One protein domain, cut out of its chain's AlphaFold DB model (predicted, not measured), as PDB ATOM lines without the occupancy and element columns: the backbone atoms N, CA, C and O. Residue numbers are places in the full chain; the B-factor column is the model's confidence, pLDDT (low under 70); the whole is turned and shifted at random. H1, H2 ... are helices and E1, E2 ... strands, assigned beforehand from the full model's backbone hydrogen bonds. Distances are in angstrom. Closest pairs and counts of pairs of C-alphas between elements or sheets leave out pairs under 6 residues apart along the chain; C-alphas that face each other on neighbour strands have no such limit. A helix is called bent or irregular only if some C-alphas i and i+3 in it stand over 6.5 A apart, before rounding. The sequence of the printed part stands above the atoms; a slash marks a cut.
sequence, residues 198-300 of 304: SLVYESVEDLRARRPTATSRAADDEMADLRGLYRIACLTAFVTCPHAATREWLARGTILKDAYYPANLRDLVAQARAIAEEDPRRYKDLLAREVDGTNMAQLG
ATOM      1  N   SER A 198      13.096  35.288 -62.294       89.25
ATOM      2  CA  SER A 198      14.390  34.888 -61.750       89.25
ATOM      3  C   SER A 198      15.389  36.008 -61.988       89.25
ATOM      4  O   SER A 198      15.623  36.400 -63.129       89.25
ATOM      5  N   LEU A 199      15.977  36.513 -60.910       90.50
ATOM      6  CA  LEU A 199      17.136  37.383 -60.972       90.50
ATOM      7  C   LEU A 199      18.346  36.545 -61.380       90.50
ATOM      8  O   LEU A 199      18.709  35.591 -60.692       90.50
ATOM      9  N   VAL A 200      18.953  36.908 -62.502       92.44
ATOM     10  CA  VAL A 200      20.124  36.234 -63.062       92.44
ATOM     11  C   VAL A 200      21.362  37.014 -62.649       92.44
ATOM     12  O   VAL A 200      21.378  38.234 -62.764       92.44
ATOM     13  N   TYR A 201      22.393  36.326 -62.182       92.12
ATOM     14  CA  TYR A 201      23.665  36.902 -61.749       92.12
ATOM     15  C   TYR A 201      24.790  36.308 -62.593       92.12
ATOM     16  O   TYR A 201      24.852  35.092 -62.732       92.12
ATOM     17  N   GLU A 202      25.681  37.135 -63.136       92.69
ATOM     18  CA  GLU A 202      26.779  36.676 -64.012       92.69
ATOM     19  C   GLU A 202      27.840  35.879 -63.244       92.69
ATOM     20  O   GLU A 202      28.514  35.016 -63.796       92.69
ATOM     21  N   SER A 203      27.972  36.134 -61.942       91.69
ATOM     22  CA  SER A 203      28.963  35.473 -61.103       91.69
ATOM     23  C   SER A 203      28.463  35.247 -59.675       91.69
ATOM     24  O   SER A 203      27.510  35.866 -59.192       91.69
ATOM     25  N   VAL A 204      29.160  34.370 -58.947       90.44
ATOM     26  CA  VAL A 204      28.946  34.187 -57.500       90.44
ATOM     27  C   VAL A 204      29.265  35.470 -56.725       90.44
ATOM     28  O   VAL A 204      28.647  35.732 -55.691       90.44
ATOM     29  N   GLU A 205      30.217  36.276 -57.202       93.56
ATOM     30  CA  GLU A 205      30.534  37.572 -56.601       93.56
ATOM     31  C   GLU A 205      29.347  38.530 -56.719       93.56
ATOM     32  O   GLU A 205      28.924  39.109 -55.717       93.56
ATOM     33  N   ASP A 206      28.735  38.614 -57.897       91.44
ATOM     34  CA  ASP A 206      27.560  39.452 -58.127       91.44
ATOM     35  C   ASP A 206      26.339  38.971 -57.353       91.44
ATOM     36  O   ASP A 206      25.595  39.789 -56.806       91.44
ATOM     37  N   LEU A 207      26.163  37.656 -57.213       89.12
ATOM     38  CA  LEU A 207      25.148  37.087 -56.329       89.12
ATOM     39  C   LEU A 207      25.354  37.543 -54.878       89.12
ATOM     40  O   LEU A 207      24.411  38.009 -54.233       89.12
ATOM     41  N   ARG A 208      26.588  37.458 -54.360       87.75
ATOM     42  CA  ARG A 208      26.927  37.918 -53.000       87.75
ATOM     43  C   ARG A 208      26.730  39.426 -52.841       87.75
ATOM     44  O   ARG A 208      26.229  39.859 -51.805       87.75
ATOM     45  N   ALA A 209      27.066  40.204 -53.868       90.25
ATOM     46  CA  ALA A 209      26.873  41.651 -53.918       90.25
ATOM     47  C   ALA A 209      25.424  42.073 -54.237       90.25
ATOM     48  O   ALA A 209      25.122  43.265 -54.223       90.25
ATOM     49  N   ARG A 210      24.520  41.118 -54.513       88.31
ATOM     50  CA  ARG A 210      23.126  41.346 -54.941       88.31
ATOM     51  C   ARG A 210      23.010  42.247 -56.181       88.31
ATOM     52  O   ARG A 210      22.114  43.091 -56.271       88.31
ATOM     53  N   ARG A 211      23.900  42.041 -57.152       92.19
ATOM     54  CA  ARG A 211      23.929  42.726 -58.452       92.19
ATOM     55  C   ARG A 211      23.462  41.786 -59.577       92.19
ATOM     56  O   ARG A 211      24.292  41.193 -60.249       92.19
ATOM     57  N   PRO A 212      22.147  41.598 -59.775       93.31
ATOM     58  CA  PRO A 212      21.652  40.857 -60.928       93.31
ATOM     59  C   PRO A 212      21.942  41.608 -62.232       93.31
ATOM     60  O   PRO A 212      22.128  42.830 -62.222       93.31
ATOM     61  N   THR A 213      21.914  40.884 -63.349       94.50
ATOM     62  CA  THR A 213      22.012  41.434 -64.703       94.50
ATOM     63  C   THR A 213      20.966  42.523 -64.924       94.50
ATOM     64  O   THR A 213      19.843  42.437 -64.415       94.50
ATOM     65  N   ALA A 214      21.305  43.527 -65.737       95.12
ATOM     66  CA  ALA A 214      20.385  44.615 -66.068       95.12
ATOM     67  C   ALA A 214      19.063  44.091 -66.660       95.12
ATOM     68  O   ALA A 214      17.993  44.552 -66.275       95.12
ATOM     69  N   THR A 215      19.132  43.070 -67.520       94.62
ATOM     70  CA  THR A 215      17.957  42.439 -68.138       94.62
ATOM     71  C   THR A 215      17.041  41.777 -67.114       94.62
ATOM     72  O   THR A 215      15.835  42.018 -67.124       94.62
ATOM     73  N   SER A 216      17.587  40.954 -66.209       93.56
ATOM     74  CA  SER A 216      16.750  40.274 -65.211       93.56
ATOM     75  C   SER A 216      16.194  41.242 -64.167       93.56
ATOM     76  O   SER A 216      15.055  41.078 -63.734       93.56
ATOM     77  N   ARG A 217      16.952  42.293 -63.827       93.62
ATOM     78  CA  ARG A 217      16.476  43.392 -62.984       93.62
ATOM     79  C   ARG A 217      15.326  44.149 -63.638       93.62
ATOM     80  O   ARG A 217      14.308  44.325 -62.987       93.62
ATOM     81  N   ALA A 218      15.454  44.540 -64.905       94.62
ATOM     82  CA  ALA A 218      14.392  45.247 -65.618       94.62
ATOM     83  C   ALA A 218      13.106  44.408 -65.696       94.62
ATOM     84  O   ALA A 218      12.028  44.908 -65.391       94.62
ATOM     85  N   ALA A 219      13.225  43.112 -66.008       92.44
ATOM     86  CA  ALA A 219      12.082  42.200 -66.016       92.44
ATOM     87  C   ALA A 219      11.424  42.063 -64.630       92.44
ATOM     88  O   ALA A 219      10.200  41.950 -64.533       92.44
ATOM     89  N   ASP A 220      12.216  42.064 -63.554       91.88
ATOM     90  CA  ASP A 220      11.696  42.062 -62.187       91.88
ATOM     91  C   ASP A 220      11.017  43.396 -61.841       91.88
ATOM     92  O   ASP A 220       9.913  43.403 -61.298       91.88
ATOM     93  N   ASP A 221      11.620  44.529 -62.194       93.38
ATOM     94  CA  ASP A 221      11.065  45.864 -61.961       93.38
ATOM     95  C   ASP A 221       9.723  46.050 -62.687       93.38
ATOM     96  O   ASP A 221       8.781  46.599 -62.113       93.38
ATOM     97  N   GLU A 222       9.573  45.486 -63.889       94.88
ATOM     98  CA  GLU A 222       8.299  45.466 -64.613       94.88
ATOM     99  C   GLU A 222       7.173  44.756 -63.852       94.88
ATOM    100  O   GLU A 222       6.014  45.021 -64.153       94.88
ATOM    101  N   MET A 223       7.462  43.850 -62.910       95.19
ATOM    102  CA  MET A 223       6.461  43.134 -62.093       95.19
ATOM    103  C   MET A 223       6.320  43.699 -60.669       95.19
ATOM    104  O   MET A 223       5.617  43.113 -59.838       95.19
ATOM    105  N   ALA A 224       6.992  44.810 -60.350       92.06
ATOM    106  CA  ALA A 224       7.018  45.367 -58.996       92.06
ATOM    107  C   ALA A 224       5.623  45.743 -58.470       92.06
ATOM    108  O   ALA A 224       5.347  45.577 -57.278       92.06
ATOM    109  N   ASP A 225       4.730  46.193 -59.358       95.25
ATOM    110  CA  ASP A 225       3.332  46.494 -59.042       95.25
ATOM    111  C   ASP A 225       2.602  45.255 -58.501       95.25
ATOM    112  O   ASP A 225       2.001  45.297 -57.425       95.25
ATOM    113  N   LEU A 226       2.726  44.122 -59.199       96.44
ATOM    114  CA  LEU A 226       2.096  42.862 -58.807       96.44
ATOM    115  C   LEU A 226       2.718  42.277 -57.540       96.44
ATOM    116  O   LEU A 226       1.979  41.725 -56.728       96.44
ATOM    117  N   ARG A 227       4.033  42.432 -57.314       92.75
ATOM    118  CA  ARG A 227       4.647  42.064 -56.022       92.75
ATOM    119  C   ARG A 227       4.023  42.852 -54.871       92.75
ATOM    120  O   ARG A 227       3.697  42.266 -53.841       92.75
ATOM    121  N   GLY A 228       3.808  44.157 -55.051       93.75
ATOM    122  CA  GLY A 228       3.120  44.997 -54.070       93.75
ATOM    123  C   GLY A 228       1.700  44.507 -53.772       93.75
ATOM    124  O   GLY A 228       1.355  44.312 -52.607       93.75
ATOM    125  N   LEU A 229       0.907  44.247 -54.816       97.06
ATOM    126  CA  LEU A 229      -0.461  43.729 -54.684       97.06
ATOM    127  C   LEU A 229      -0.502  42.348 -54.019       97.06
ATOM    128  O   LEU A 229      -1.297  42.132 -53.108       97.06
ATOM    129  N   TYR A 230       0.396  41.441 -54.402       96.75
ATOM    130  CA  TYR A 230       0.520  40.123 -53.785       96.75
ATOM    131  C   TYR A 230       0.786  40.214 -52.280       96.75
ATOM    132  O   TYR A 230       0.103  39.553 -51.498       96.75
ATOM    133  N   ARG A 231       1.713  41.080 -51.846       94.81
ATOM    134  CA  ARG A 231       1.974  41.285 -50.410       94.81
ATOM    135  C   ARG A 231       0.744  41.798 -49.672       94.81
ATOM    136  O   ARG A 231       0.479  41.351 -48.561       94.81
ATOM    137  N   ILE A 232      -0.001  42.727 -50.269       97.12
ATOM    138  CA  ILE A 232      -1.236  43.265 -49.679       97.12
ATOM    139  C   ILE A 232      -2.293  42.160 -49.553       97.12
ATOM    140  O   ILE A 232      -2.900  42.018 -48.489       97.12
ATOM    141  N   ALA A 233      -2.472  41.345 -50.594       97.94
ATOM    142  CA  ALA A 233      -3.399  40.219 -50.589       97.94
ATOM    143  C   ALA A 233      -3.023  39.184 -49.512       97.94
ATOM    144  O   ALA A 233      -3.873  38.789 -48.714       97.94
ATOM    145  N   CYS A 234      -1.744  38.804 -49.412       97.06
ATOM    146  CA  CYS A 234      -1.257  37.890 -48.374       97.06
ATOM    147  C   CYS A 234      -1.383  38.467 -46.961       97.06
ATOM    148  O   CYS A 234      -1.799  37.741 -46.062       97.06
ATOM    149  N   LEU A 235      -1.074  39.752 -46.751       97.38
ATOM    150  CA  LEU A 235      -1.241  40.425 -45.459       97.38
ATOM    151  C   LEU A 235      -2.713  40.405 -45.020       97.38
ATOM    152  O   LEU A 235      -3.023  40.023 -43.893       97.38
ATOM    153  N   THR A 236      -3.618  40.766 -45.928       97.94
ATOM    154  CA  THR A 236      -5.063  40.802 -45.667       97.94
ATOM    155  C   THR A 236      -5.606  39.406 -45.374       97.94
ATOM    156  O   THR A 236      -6.326  39.205 -44.392       97.94
ATOM    157  N   ALA A 237      -5.222  38.413 -46.179       97.38
ATOM    158  CA  ALA A 237      -5.614  37.027 -45.962       97.38
ATOM    159  C   ALA A 237      -5.030  36.479 -44.649       97.38
ATOM    160  O   ALA A 237      -5.728  35.795 -43.915       97.38
ATOM    161  N   PHE A 238      -3.782  36.807 -44.304       97.06
ATOM    162  CA  PHE A 238      -3.153  36.386 -43.051       97.06
ATOM    163  C   PHE A 238      -3.931  36.878 -41.822       97.06
ATOM    164  O   PHE A 238      -4.201  36.088 -40.919       97.06
ATOM    165  N   VAL A 239      -4.312  38.159 -41.798       97.56
ATOM    166  CA  VAL A 239      -5.044  38.748 -40.663       97.56
ATOM    167  C   VAL A 239      -6.450  38.160 -40.536       97.56
ATOM    168  O   VAL A 239      -6.908  37.900 -39.428       97.56
ATOM    169  N   THR A 240      -7.129  37.917 -41.659       96.00
ATOM    170  CA  THR A 240      -8.528  37.458 -41.664       96.00
ATOM    171  C   THR A 240      -8.687  35.937 -41.585       96.00
ATOM    172  O   THR A 240      -9.758  35.458 -41.218       96.00
ATOM    173  N   CYS A 241      -7.645  35.160 -41.894       94.00
ATOM    174  CA  CYS A 241      -7.708  33.700 -41.919       94.00
ATOM    175  C   CYS A 241      -7.883  33.132 -40.502       94.00
ATOM    176  O   CYS A 241      -6.981  33.308 -39.682       94.00
ATOM    177  N   PRO A 242      -8.964  32.397 -40.184       88.88
ATOM    178  CA  PRO A 242      -9.182  31.841 -38.845       88.88
ATOM    179  C   PRO A 242      -8.338  30.588 -38.567       88.88
ATOM    180  O   PRO A 242      -8.097  30.244 -37.411       88.88
ATOM    181  N   HIS A 243      -7.876  29.897 -39.612       88.19
ATOM    182  CA  HIS A 243      -7.224  28.598 -39.485       88.19
ATOM    183  C   HIS A 243      -5.699  28.716 -39.411       88.19
ATOM    184  O   HIS A 243      -5.044  29.146 -40.359       88.19
ATOM    185  N   ALA A 244      -5.109  28.266 -38.302       87.88
ATOM    186  CA  ALA A 244      -3.693  28.492 -38.019       87.88
ATOM    187  C   ALA A 244      -2.732  27.873 -39.059       87.88
ATOM    188  O   ALA A 244      -1.737  28.504 -39.413       87.88
ATOM    189  N   ALA A 245      -3.021  26.675 -39.590       85.00
ATOM    190  CA  ALA A 245      -2.152  26.052 -40.601       85.00
ATOM    191  C   ALA A 245      -2.199  26.786 -41.947       85.00
ATOM    192  O   ALA A 245      -1.174  26.950 -42.609       85.00
ATOM    193  N   THR A 246      -3.374  27.286 -42.324       88.88
ATOM    194  CA  THR A 246      -3.558  28.093 -43.536       88.88
ATOM    195  C   THR A 246      -2.870  29.443 -43.374       88.88
ATOM    196  O   THR A 246      -2.090  29.853 -44.237       88.88
ATOM    197  N   ARG A 247      -3.066  30.089 -42.220       93.81
ATOM    198  CA  ARG A 247      -2.435  31.363 -41.866       93.81
ATOM    199  C   ARG A 247      -0.908  31.294 -41.941       93.81
ATOM    200  O   ARG A 247      -0.278  32.205 -42.469       93.81
ATOM    201  N   GLU A 248      -0.304  30.194 -41.500       91.44
ATOM    202  CA  GLU A 248       1.143  29.969 -41.609       91.44
ATOM    203  C   GLU A 248       1.645  29.946 -43.060       91.44
ATOM    204  O   GLU A 248       2.733  30.440 -43.358       91.44
ATOM    205  N   TRP A 249       0.858  29.412 -43.995       90.00
ATOM    206  CA  TRP A 249       1.202  29.497 -45.412       90.00
ATOM    207  C   TRP A 249       1.062  30.908 -45.960       90.00
ATOM    208  O   TRP A 249       1.975  31.364 -46.646       90.00
ATOM    209  N   LEU A 250      -0.003  31.622 -45.604       92.75
ATOM    210  CA  LEU A 250      -0.209  33.015 -46.008       92.75
ATOM    211  C   LEU A 250       0.914  33.932 -45.493       92.75
ATOM    212  O   LEU A 250       1.377  34.805 -46.225       92.75
ATOM    213  N   ALA A 251       1.449  33.659 -44.298       93.50
ATOM    214  CA  ALA A 251       2.602  34.363 -43.734       93.50
ATOM    215  C   ALA A 251       3.835  34.347 -44.656       93.50
ATOM    216  O   ALA A 251       4.645  35.273 -44.626       93.50
ATOM    217  N   ARG A 252       3.987  33.323 -45.512       89.69
ATOM    218  CA  ARG A 252       5.124  33.221 -46.439       89.69
ATOM    219  C   ARG A 252       5.106  34.304 -47.517       89.69
ATOM    220  O   ARG A 252       6.186  34.655 -47.987       89.69
ATOM    221  N   GLY A 253       3.944  34.859 -47.862       90.25
ATOM    222  CA  GLY A 253       3.811  35.998 -48.779       90.25
ATOM    223  C   GLY A 253       3.832  37.374 -48.102       90.25
ATOM    224  O   GLY A 253       3.770  38.387 -48.791       90.25
ATOM    225  N   THR A 254       3.941  37.419 -46.772       91.12
ATOM    226  CA  THR A 254       3.840  38.647 -45.969       91.12
ATOM    227  C   THR A 254       5.212  39.095 -45.449       91.12
ATOM    228  O   THR A 254       6.151  38.304 -45.307       91.12
ATOM    229  N   ILE A 255       5.334  40.388 -45.146       93.19
ATOM    230  CA  ILE A 255       6.448  40.984 -44.394       93.19
ATOM    231  C   ILE A 255       5.899  41.973 -43.360       93.19
ATOM    232  O   ILE A 255       4.955  42.699 -43.657       93.19
ATOM    233  N   LEU A 256       6.465  42.026 -42.154       95.38
ATOM    234  CA  LEU A 256       6.003  42.918 -41.080       95.38
ATOM    235  C   LEU A 256       6.828  44.211 -41.050       95.38
ATOM    236  O   LEU A 256       7.502  44.515 -40.067       95.38
ATOM    237  N   LYS A 257       6.833  44.951 -42.161       93.69
ATOM    238  CA  LYS A 257       7.588  46.201 -42.301       93.69
ATOM    239  C   LYS A 257       6.777  47.256 -43.035       93.69
ATOM    240  O   LYS A 257       6.526  47.114 -44.229       93.69
ATOM    241  N   ASP A 258       6.471  48.349 -42.346       93.25
ATOM    242  CA  ASP A 258       5.629  49.441 -42.850       93.25
ATOM    243  C   ASP A 258       6.119  50.030 -44.174       93.25
ATOM    244  O   ASP A 258       5.310  50.389 -45.020       93.25
ATOM    245  N   ALA A 259       7.438  50.083 -44.391       93.19
ATOM    246  CA  ALA A 259       8.037  50.615 -45.617       93.19
ATOM    247  C   ALA A 259       7.613  49.867 -46.898       93.19
ATOM    248  O   ALA A 259       7.754  50.404 -47.993       93.19
ATOM    249  N   TYR A 260       7.098  48.639 -46.776       91.25
ATOM    250  CA  TYR A 260       6.630  47.832 -47.905       91.25
ATOM    251  C   TYR A 260       5.134  48.001 -48.209       91.25
ATOM    252  O   TYR A 260       4.650  47.397 -49.173       91.25
ATOM    253  N   TYR A 261       4.409  48.813 -47.433       93.81
ATOM    254  CA  TYR A 261       2.971  49.013 -47.592       93.81
ATOM    255  C   TYR A 261       2.599  50.499 -47.678       93.81
ATOM    256  O   TYR A 261       3.242  51.350 -47.059       93.81
ATOM    257  N   PRO A 262       1.521  50.830 -48.413       94.75
ATOM    258  CA  PRO A 262       0.871  52.131 -48.324       94.75
ATOM    259  C   PRO A 262       0.517  52.515 -46.879       94.75
ATOM    260  O   PRO A 262       0.187  51.661 -46.055       94.75
ATOM    261  N   ALA A 263       0.544  53.814 -46.571       96.19
ATOM    262  CA  ALA A 263       0.346  54.315 -45.208       96.19
ATOM    263  C   ALA A 263      -1.003  53.898 -44.590       96.19
ATOM    264  O   ALA A 263      -1.067  53.644 -43.390       96.19
ATOM    265  N   ASN A 264      -2.052  53.763 -45.404       96.25
ATOM    266  CA  ASN A 264      -3.381  53.324 -44.972       96.25
ATOM    267  C   ASN A 264      -3.453  51.840 -44.562       96.25
ATOM    268  O   ASN A 264      -4.494  51.411 -44.079       96.25
ATOM    269  N   LEU A 265      -2.386  51.054 -44.749       97.12
ATOM    270  CA  LEU A 265      -2.317  49.645 -44.339       97.12
ATOM    271  C   LEU A 265      -1.437  49.407 -43.104       97.12
ATOM    272  O   LEU A 265      -1.276  48.261 -42.691       97.12
ATOM    273  N   ARG A 266      -0.874  50.452 -42.485       95.50
ATOM    274  CA  ARG A 266      -0.000  50.296 -41.306       95.50
ATOM    275  C   ARG A 266      -0.716  49.650 -40.120       95.50
ATOM    276  O   ARG A 266      -0.136  48.786 -39.471       95.50
ATOM    277  N   ASP A 267      -1.991  49.968 -39.907       97.94
ATOM    278  CA  ASP A 267      -2.793  49.326 -38.858       97.94
ATOM    279  C   ASP A 267      -2.968  47.824 -39.113       97.94
ATOM    280  O   ASP A 267      -2.953  47.022 -38.181       97.94
ATOM    281  N   LEU A 268      -3.080  47.419 -40.382       98.00
ATOM    282  CA  LEU A 268      -3.159  46.010 -40.763       98.00
ATOM    283  C   LEU A 268      -1.816  45.295 -40.538       98.00
ATOM    284  O   LEU A 268      -1.795  44.149 -40.091       98.00
ATOM    285  N   VAL A 269      -0.691  45.975 -40.786       98.00
ATOM    286  CA  VAL A 269       0.650  45.466 -40.451       98.00
ATOM    287  C   VAL A 269       0.806  45.298 -38.936       98.00
ATOM    288  O   VAL A 269       1.328  44.274 -38.493       98.00
ATOM    289  N   ALA A 270       0.323  46.253 -38.138       98.06
ATOM    290  CA  ALA A 270       0.343  46.165 -36.678       98.06
ATOM    291  C   ALA A 270      -0.512  44.994 -36.161       98.06
ATOM    292  O   ALA A 270      -0.052  44.231 -35.312       98.06
ATOM    293  N   GLN A 271      -1.705  44.784 -36.727       98.31
ATOM    294  CA  GLN A 271      -2.544  43.618 -36.420       98.31
ATOM    295  C   GLN A 271      -1.843  42.301 -36.773       98.31
ATOM    296  O   GLN A 271      -1.802  41.380 -35.959       98.31
ATOM    297  N   ALA A 272      -1.240  42.215 -37.961       98.12
ATOM    298  CA  ALA A 272      -0.499  41.027 -38.370       98.12
ATOM    299  C   ALA A 272       0.695  40.740 -37.447       98.12
ATOM    300  O   ALA A 272       0.977  39.580 -37.143       98.12
ATOM    301  N   ARG A 273       1.376  41.788 -36.970       98.25
ATOM    302  CA  ARG A 273       2.448  41.667 -35.979       98.25
ATOM    303  C   ARG A 273       1.931  41.116 -34.655       98.25
ATOM    304  O   ARG A 273       2.520  40.158 -34.170       98.25
ATOM    305  N   ALA A 274       0.840  41.661 -34.120       98.25
ATOM    306  CA  ALA A 274       0.254  41.178 -32.870       98.25
ATOM    307  C   ALA A 274      -0.082  39.677 -32.952       98.25
ATOM    308  O   ALA A 274       0.356  38.904 -32.104       98.25
ATOM    309  N   ILE A 275      -0.726  39.238 -34.042       97.44
ATOM    310  CA  ILE A 275      -1.010  37.813 -34.297       97.44
ATOM    311  C   ILE A 275       0.276  36.973 -34.326       97.44
ATOM    312  O   ILE A 275       0.312  35.855 -33.813       97.44
ATOM    313  N   ALA A 276       1.336  37.476 -34.966       97.12
ATOM    314  CA  ALA A 276       2.604  36.758 -35.054       97.12
ATOM    315  C   ALA A 276       3.323  36.662 -33.695       97.12
ATOM    316  O   ALA A 276       3.964  35.651 -33.411       97.12
ATOM    317  N   GLU A 277       3.211  37.695 -32.860       97.56
ATOM    318  CA  GLU A 277       3.817  37.779 -31.526       97.56
ATOM    319  C   GLU A 277       3.068  36.958 -30.468       97.56
ATOM    320  O   GLU A 277       3.685  36.540 -29.488       97.56
ATOM    321  N   GLU A 278       1.785  36.653 -30.681       97.25
ATOM    322  CA  GLU A 278       1.019  35.707 -29.854       97.25
ATOM    323  C   GLU A 278       1.533  34.258 -29.980       97.25
ATOM    324  O   GLU A 278       1.484  33.499 -29.010       97.25
ATOM    325  N   ASP A 279       2.076  33.872 -31.143       95.81
ATOM    326  CA  ASP A 279       2.722  32.567 -31.367       95.81
ATOM    327  C   ASP A 279       4.076  32.713 -32.097       95.81
ATOM    328  O   ASP A 279       4.235  32.364 -33.276       95.81
ATOM    329  N   PRO A 280       5.112  33.197 -31.391       95.12
ATOM    330  CA  PRO A 280       6.391  33.524 -32.005       95.12
ATOM    331  C   PRO A 280       7.167  32.278 -32.440       95.12
ATOM    332  O   PRO A 280       8.048  32.365 -33.295       95.12
ATOM    333  N   ARG A 281       6.853  31.096 -31.888       94.31
ATOM    334  CA  ARG A 281       7.458  29.831 -32.335       94.31
ATOM    335  C   ARG A 281       6.960  29.461 -33.723       94.31
ATOM    336  O   ARG A 281       7.773  29.064 -34.560       94.31
ATOM    337  N   ARG A 282       5.657  29.611 -33.967       93.81
ATOM    338  CA  ARG A 282       5.050  29.346 -35.271       93.81
ATOM    339  C   ARG A 282       5.464  30.373 -36.316       93.81
ATOM    340  O   ARG A 282       5.807  29.993 -37.433       93.81
ATOM    341  N   TYR A 283       5.501  31.654 -35.951       95.38
ATOM    342  CA  TYR A 283       5.776  32.752 -36.885       95.38
ATOM    343  C   TYR A 283       7.214  33.279 -36.839       95.38
ATOM    344  O   TYR A 283       7.481  34.374 -37.337       95.38
ATOM    345  N   LYS A 284       8.166  32.497 -36.312       94.19
ATOM    346  CA  LYS A 284       9.582  32.892 -36.190       94.19
ATOM    347  C   LYS A 284      10.172  33.454 -37.493       94.19
ATOM    348  O   LYS A 284      10.889  34.449 -37.462       94.19
ATOM    349  N   ASP A 285       9.832  32.852 -38.636       90.56
ATOM    350  CA  ASP A 285      10.388  33.229 -39.940       90.56
ATOM    351  C   ASP A 285       9.746  34.515 -40.479       90.56
ATOM    352  O   ASP A 285      10.393  35.255 -41.216       90.56
ATOM    353  N   LEU A 286       8.488  34.793 -40.116       93.88
ATOM    354  CA  LEU A 286       7.809  36.049 -40.437       93.88
ATOM    355  C   LEU A 286       8.356  37.191 -39.569       93.88
ATOM    356  O   LEU A 286       8.640  38.267 -40.090       93.88
ATOM    357  N   LEU A 287       8.547  36.942 -38.269       95.81
ATOM    358  CA  LEU A 287       9.076  37.919 -37.310       95.81
ATOM    359  C   LEU A 287      10.532  38.306 -37.607       95.81
ATOM    360  O   LEU A 287      10.900  39.462 -37.433       95.81
ATOM    361  N   ALA A 288      11.350  37.364 -38.083       92.75
ATOM    362  CA  ALA A 288      12.750  37.608 -38.437       92.75
ATOM    363  C   ALA A 288      12.951  38.185 -39.854       92.75
ATOM    364  O   ALA A 288      14.089  38.383 -40.291       92.75
ATOM    365  N   ARG A 289      11.877  38.386 -40.629       90.56
ATOM    366  CA  ARG A 289      11.976  38.724 -42.052       90.56
ATOM    367  C   ARG A 289      12.319  40.193 -42.273       90.56
ATOM    368  O   ARG A 289      11.482  41.080 -42.133       90.56
ATOM    369  N   GLU A 290      13.536  40.423 -42.759       86.31
ATOM    370  CA  GLU A 290      14.033  41.776 -43.022       86.31
ATOM    371  C   GLU A 290      13.847  42.257 -44.469       86.31
ATOM    372  O   GLU A 290      13.792  43.464 -44.721       86.31
ATOM    373  N   VAL A 291      13.765  41.334 -45.424       81.69
ATOM    374  CA  VAL A 291      13.690  41.636 -46.858       81.69
ATOM    375  C   VAL A 291      12.551  40.880 -47.514       81.69
ATOM    376  O   VAL A 291      12.142  39.814 -47.050       81.69
ATOM    377  N   ASP A 292      12.066  41.443 -48.612       70.56
ATOM    378  CA  ASP A 292      11.097  40.796 -49.480       70.56
ATOM    379  C   ASP A 292      11.774  39.609 -50.191       70.56
ATOM    380  O   ASP A 292      12.555  39.774 -51.125       70.56
ATOM    381  N   GLY A 293      11.572  38.398 -49.665       64.88
ATOM    382  CA  GLY A 293      12.181  37.151 -50.150       64.88
ATOM    383  C   GLY A 293      11.493  36.571 -51.390       64.88
ATOM    384  O   GLY A 293      11.452  35.355 -51.545       64.88
ATOM    385  N   THR A 294      10.892  37.421 -52.223       62.94
ATOM    386  CA  THR A 294      10.011  37.049 -53.344       62.94
ATOM    387  C   THR A 294      10.706  37.033 -54.703       62.94
ATOM    388  O   THR A 294      10.025  37.065 -55.720       62.94
ATOM    389  N   ASN A 295      12.039  36.967 -54.746       65.44
ATOM    390  CA  ASN A 295      12.777  36.848 -56.001       65.44
ATOM    391  C   ASN A 295      13.608  35.559 -56.007       65.44
ATOM    392  O   ASN A 295      14.398  35.315 -55.091       65.44
ATOM    393  N   MET A 296      13.456  34.750 -57.059       70.00
ATOM    394  CA  MET A 296      14.338  33.606 -57.311       70.00
ATOM    395  C   MET A 296      15.705  34.097 -57.801       70.00
ATOM    396  O   MET A 296      15.781  35.089 -58.521       70.00
ATOM    397  N   ALA A 297      16.785  33.408 -57.431       73.12
ATOM    398  CA  ALA A 297      18.142  33.721 -57.877       73.12
ATOM    399  C   ALA A 297      18.691  32.596 -58.764       73.12
ATOM    400  O   ALA A 297      18.542  31.420 -58.430       73.12
ATOM    401  N   GLN A 298      19.336  32.960 -59.869       75.94
ATOM    402  CA  GLN A 298      19.977  32.048 -60.817       75.94
ATOM    403  C   GLN A 298      21.371  32.572 -61.175       75.94
ATOM    404  O   GLN A 298      21.555  33.774 -61.336       75.94
ATOM    405  N   LEU A 299      22.353  31.682 -61.310       73.69
ATOM    406  CA  LEU A 299      23.640  32.034 -61.910       73.69
ATOM    407  C   LEU A 299      23.510  31.886 -63.429       73.69
ATOM    408  O   LEU A 299      23.066  30.842 -63.905       73.69
ATOM    409  N   GLY A 300      23.852  32.936 -64.170       64.50
ATOM    410  CA  GLY A 300      23.992  32.881 -65.616       64.50
ATOM    411  C   GLY A 300      25.272  32.128 -65.929       64.50
ATOM    412  O   GLY A 300      26.357  32.665 -65.750       64.50
TER     413      GLY A 300
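Overview. This is residues 198 to 300 of the 304 residues of an uncharacterized protein of Micromonospora carbonacea (UniProt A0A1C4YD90). The model has two unequal lobes set along its length: a small one in which a pair of short parallel strands, E1 and E2, has helices H1 and H2 close by, and a larger helical one in which H4 folds back beside H3, H5 crosses the later part of H3 at a slant, and the short H6 packs on H5. Two stretches of chain bridge the lobes: residues 221 to 226, which stand free and lead into the long helix H3, and the link of residues 288 to 295, which returns to E2. The printed part has 103 residues with six named helices and two named strands, in the order E1, H1, H2, H3, H4, H5, H6, E2; the sheet has the order E1, E2 and is parallel, and the class is mostly helix. The whole is only just loose, close to compact, with a radius of gyration of the C-alphas of 15.5 A, and it is elongated, spanning 43 by 28 by 21 A.

Arrangement. E1, residues 198 to 201, and E2, residues 296 to 299, are parallel neighbours, with 32 degrees between their directions. N 199 and O 296 are within hydrogen-bond range at 2.8 A, and so are N 298 and O 199 at 2.8 A. H2, residues 214 to 221, comes closest to E1 at the C-alphas of Leu 199 and Ser 216, 5.1 A apart, while H2 and E2 are apart. H1, residues 204 to 208, comes closest to E2 at the C-alphas of Val 204 and Leu 299, 7.2 A apart. H1 and H2 are apart. H2 and H3, residues 224 to 240, meet only through their link. H3 and H4, residues 244 to 253, form a helical hairpin: they touch, with the closest C-alphas, those of Phe 238 and Arg 247, 5.2 A apart, and run opposite ways at a shallow tilt of 18 degrees. H5, residues 263 to 278, touches H3 with residues 268 to 275 alone, and H3 touches H5 with residues 235 to 239 alone. Their closest C-alphas, those of Val 239 and Ala 272, are 5.6 A apart, and the two helices run the same way at a steep tilt of 49 degrees. H6, residues 284 to 287, touches H5 at residues 273 to 277 alone, the closest C-alphas being those of Ala 276 and Leu 287, 7.0 A apart. H4 and H6 are close but not clearly touching, with the C-alphas of Ala 251 and Leu 286 6.4 A apart. E1, the six helices and E2 make a strand-helix-strand unit, two parallel neighbour strands with helices between them along the chain. In H1, H2 and H3 every O i to N i+4 pair is within hydrogen-bond range, against 4 of 6 in H4 and 10 of 12 in H5; H6 is too short for such a pair.

Along the chain. E1 begins at C-alpha 198, (14.390, 34.888, -61.750), and measures 9.5 A; E2 measures 10.5 A and ends at C-alpha 299, (23.640, 32.034, -61.910). H3 is the longest helix by residues, 24.6 A from C-alpha 224 at (7.018, 45.367, -58.996) to C-alpha 240. H5 measures 24.1 A and is irregular: C-alphas 264 and 267 are 7.3 A apart. H4 measures 15.1 A, H2 10.3 A, H1 6.2 A and H6 5.2 A.

Size, cuts and confidence. The two C-alphas farthest apart, those of Ser 203 and Pro 242, are 44.3 A apart. The printed part has no cut and no long link; H4 to H5 and H6 to E2 are short links, and the other five are tight. The mean pLDDT of the printed part is 91.5, with residues 293 to 295 and residue 300 under 70.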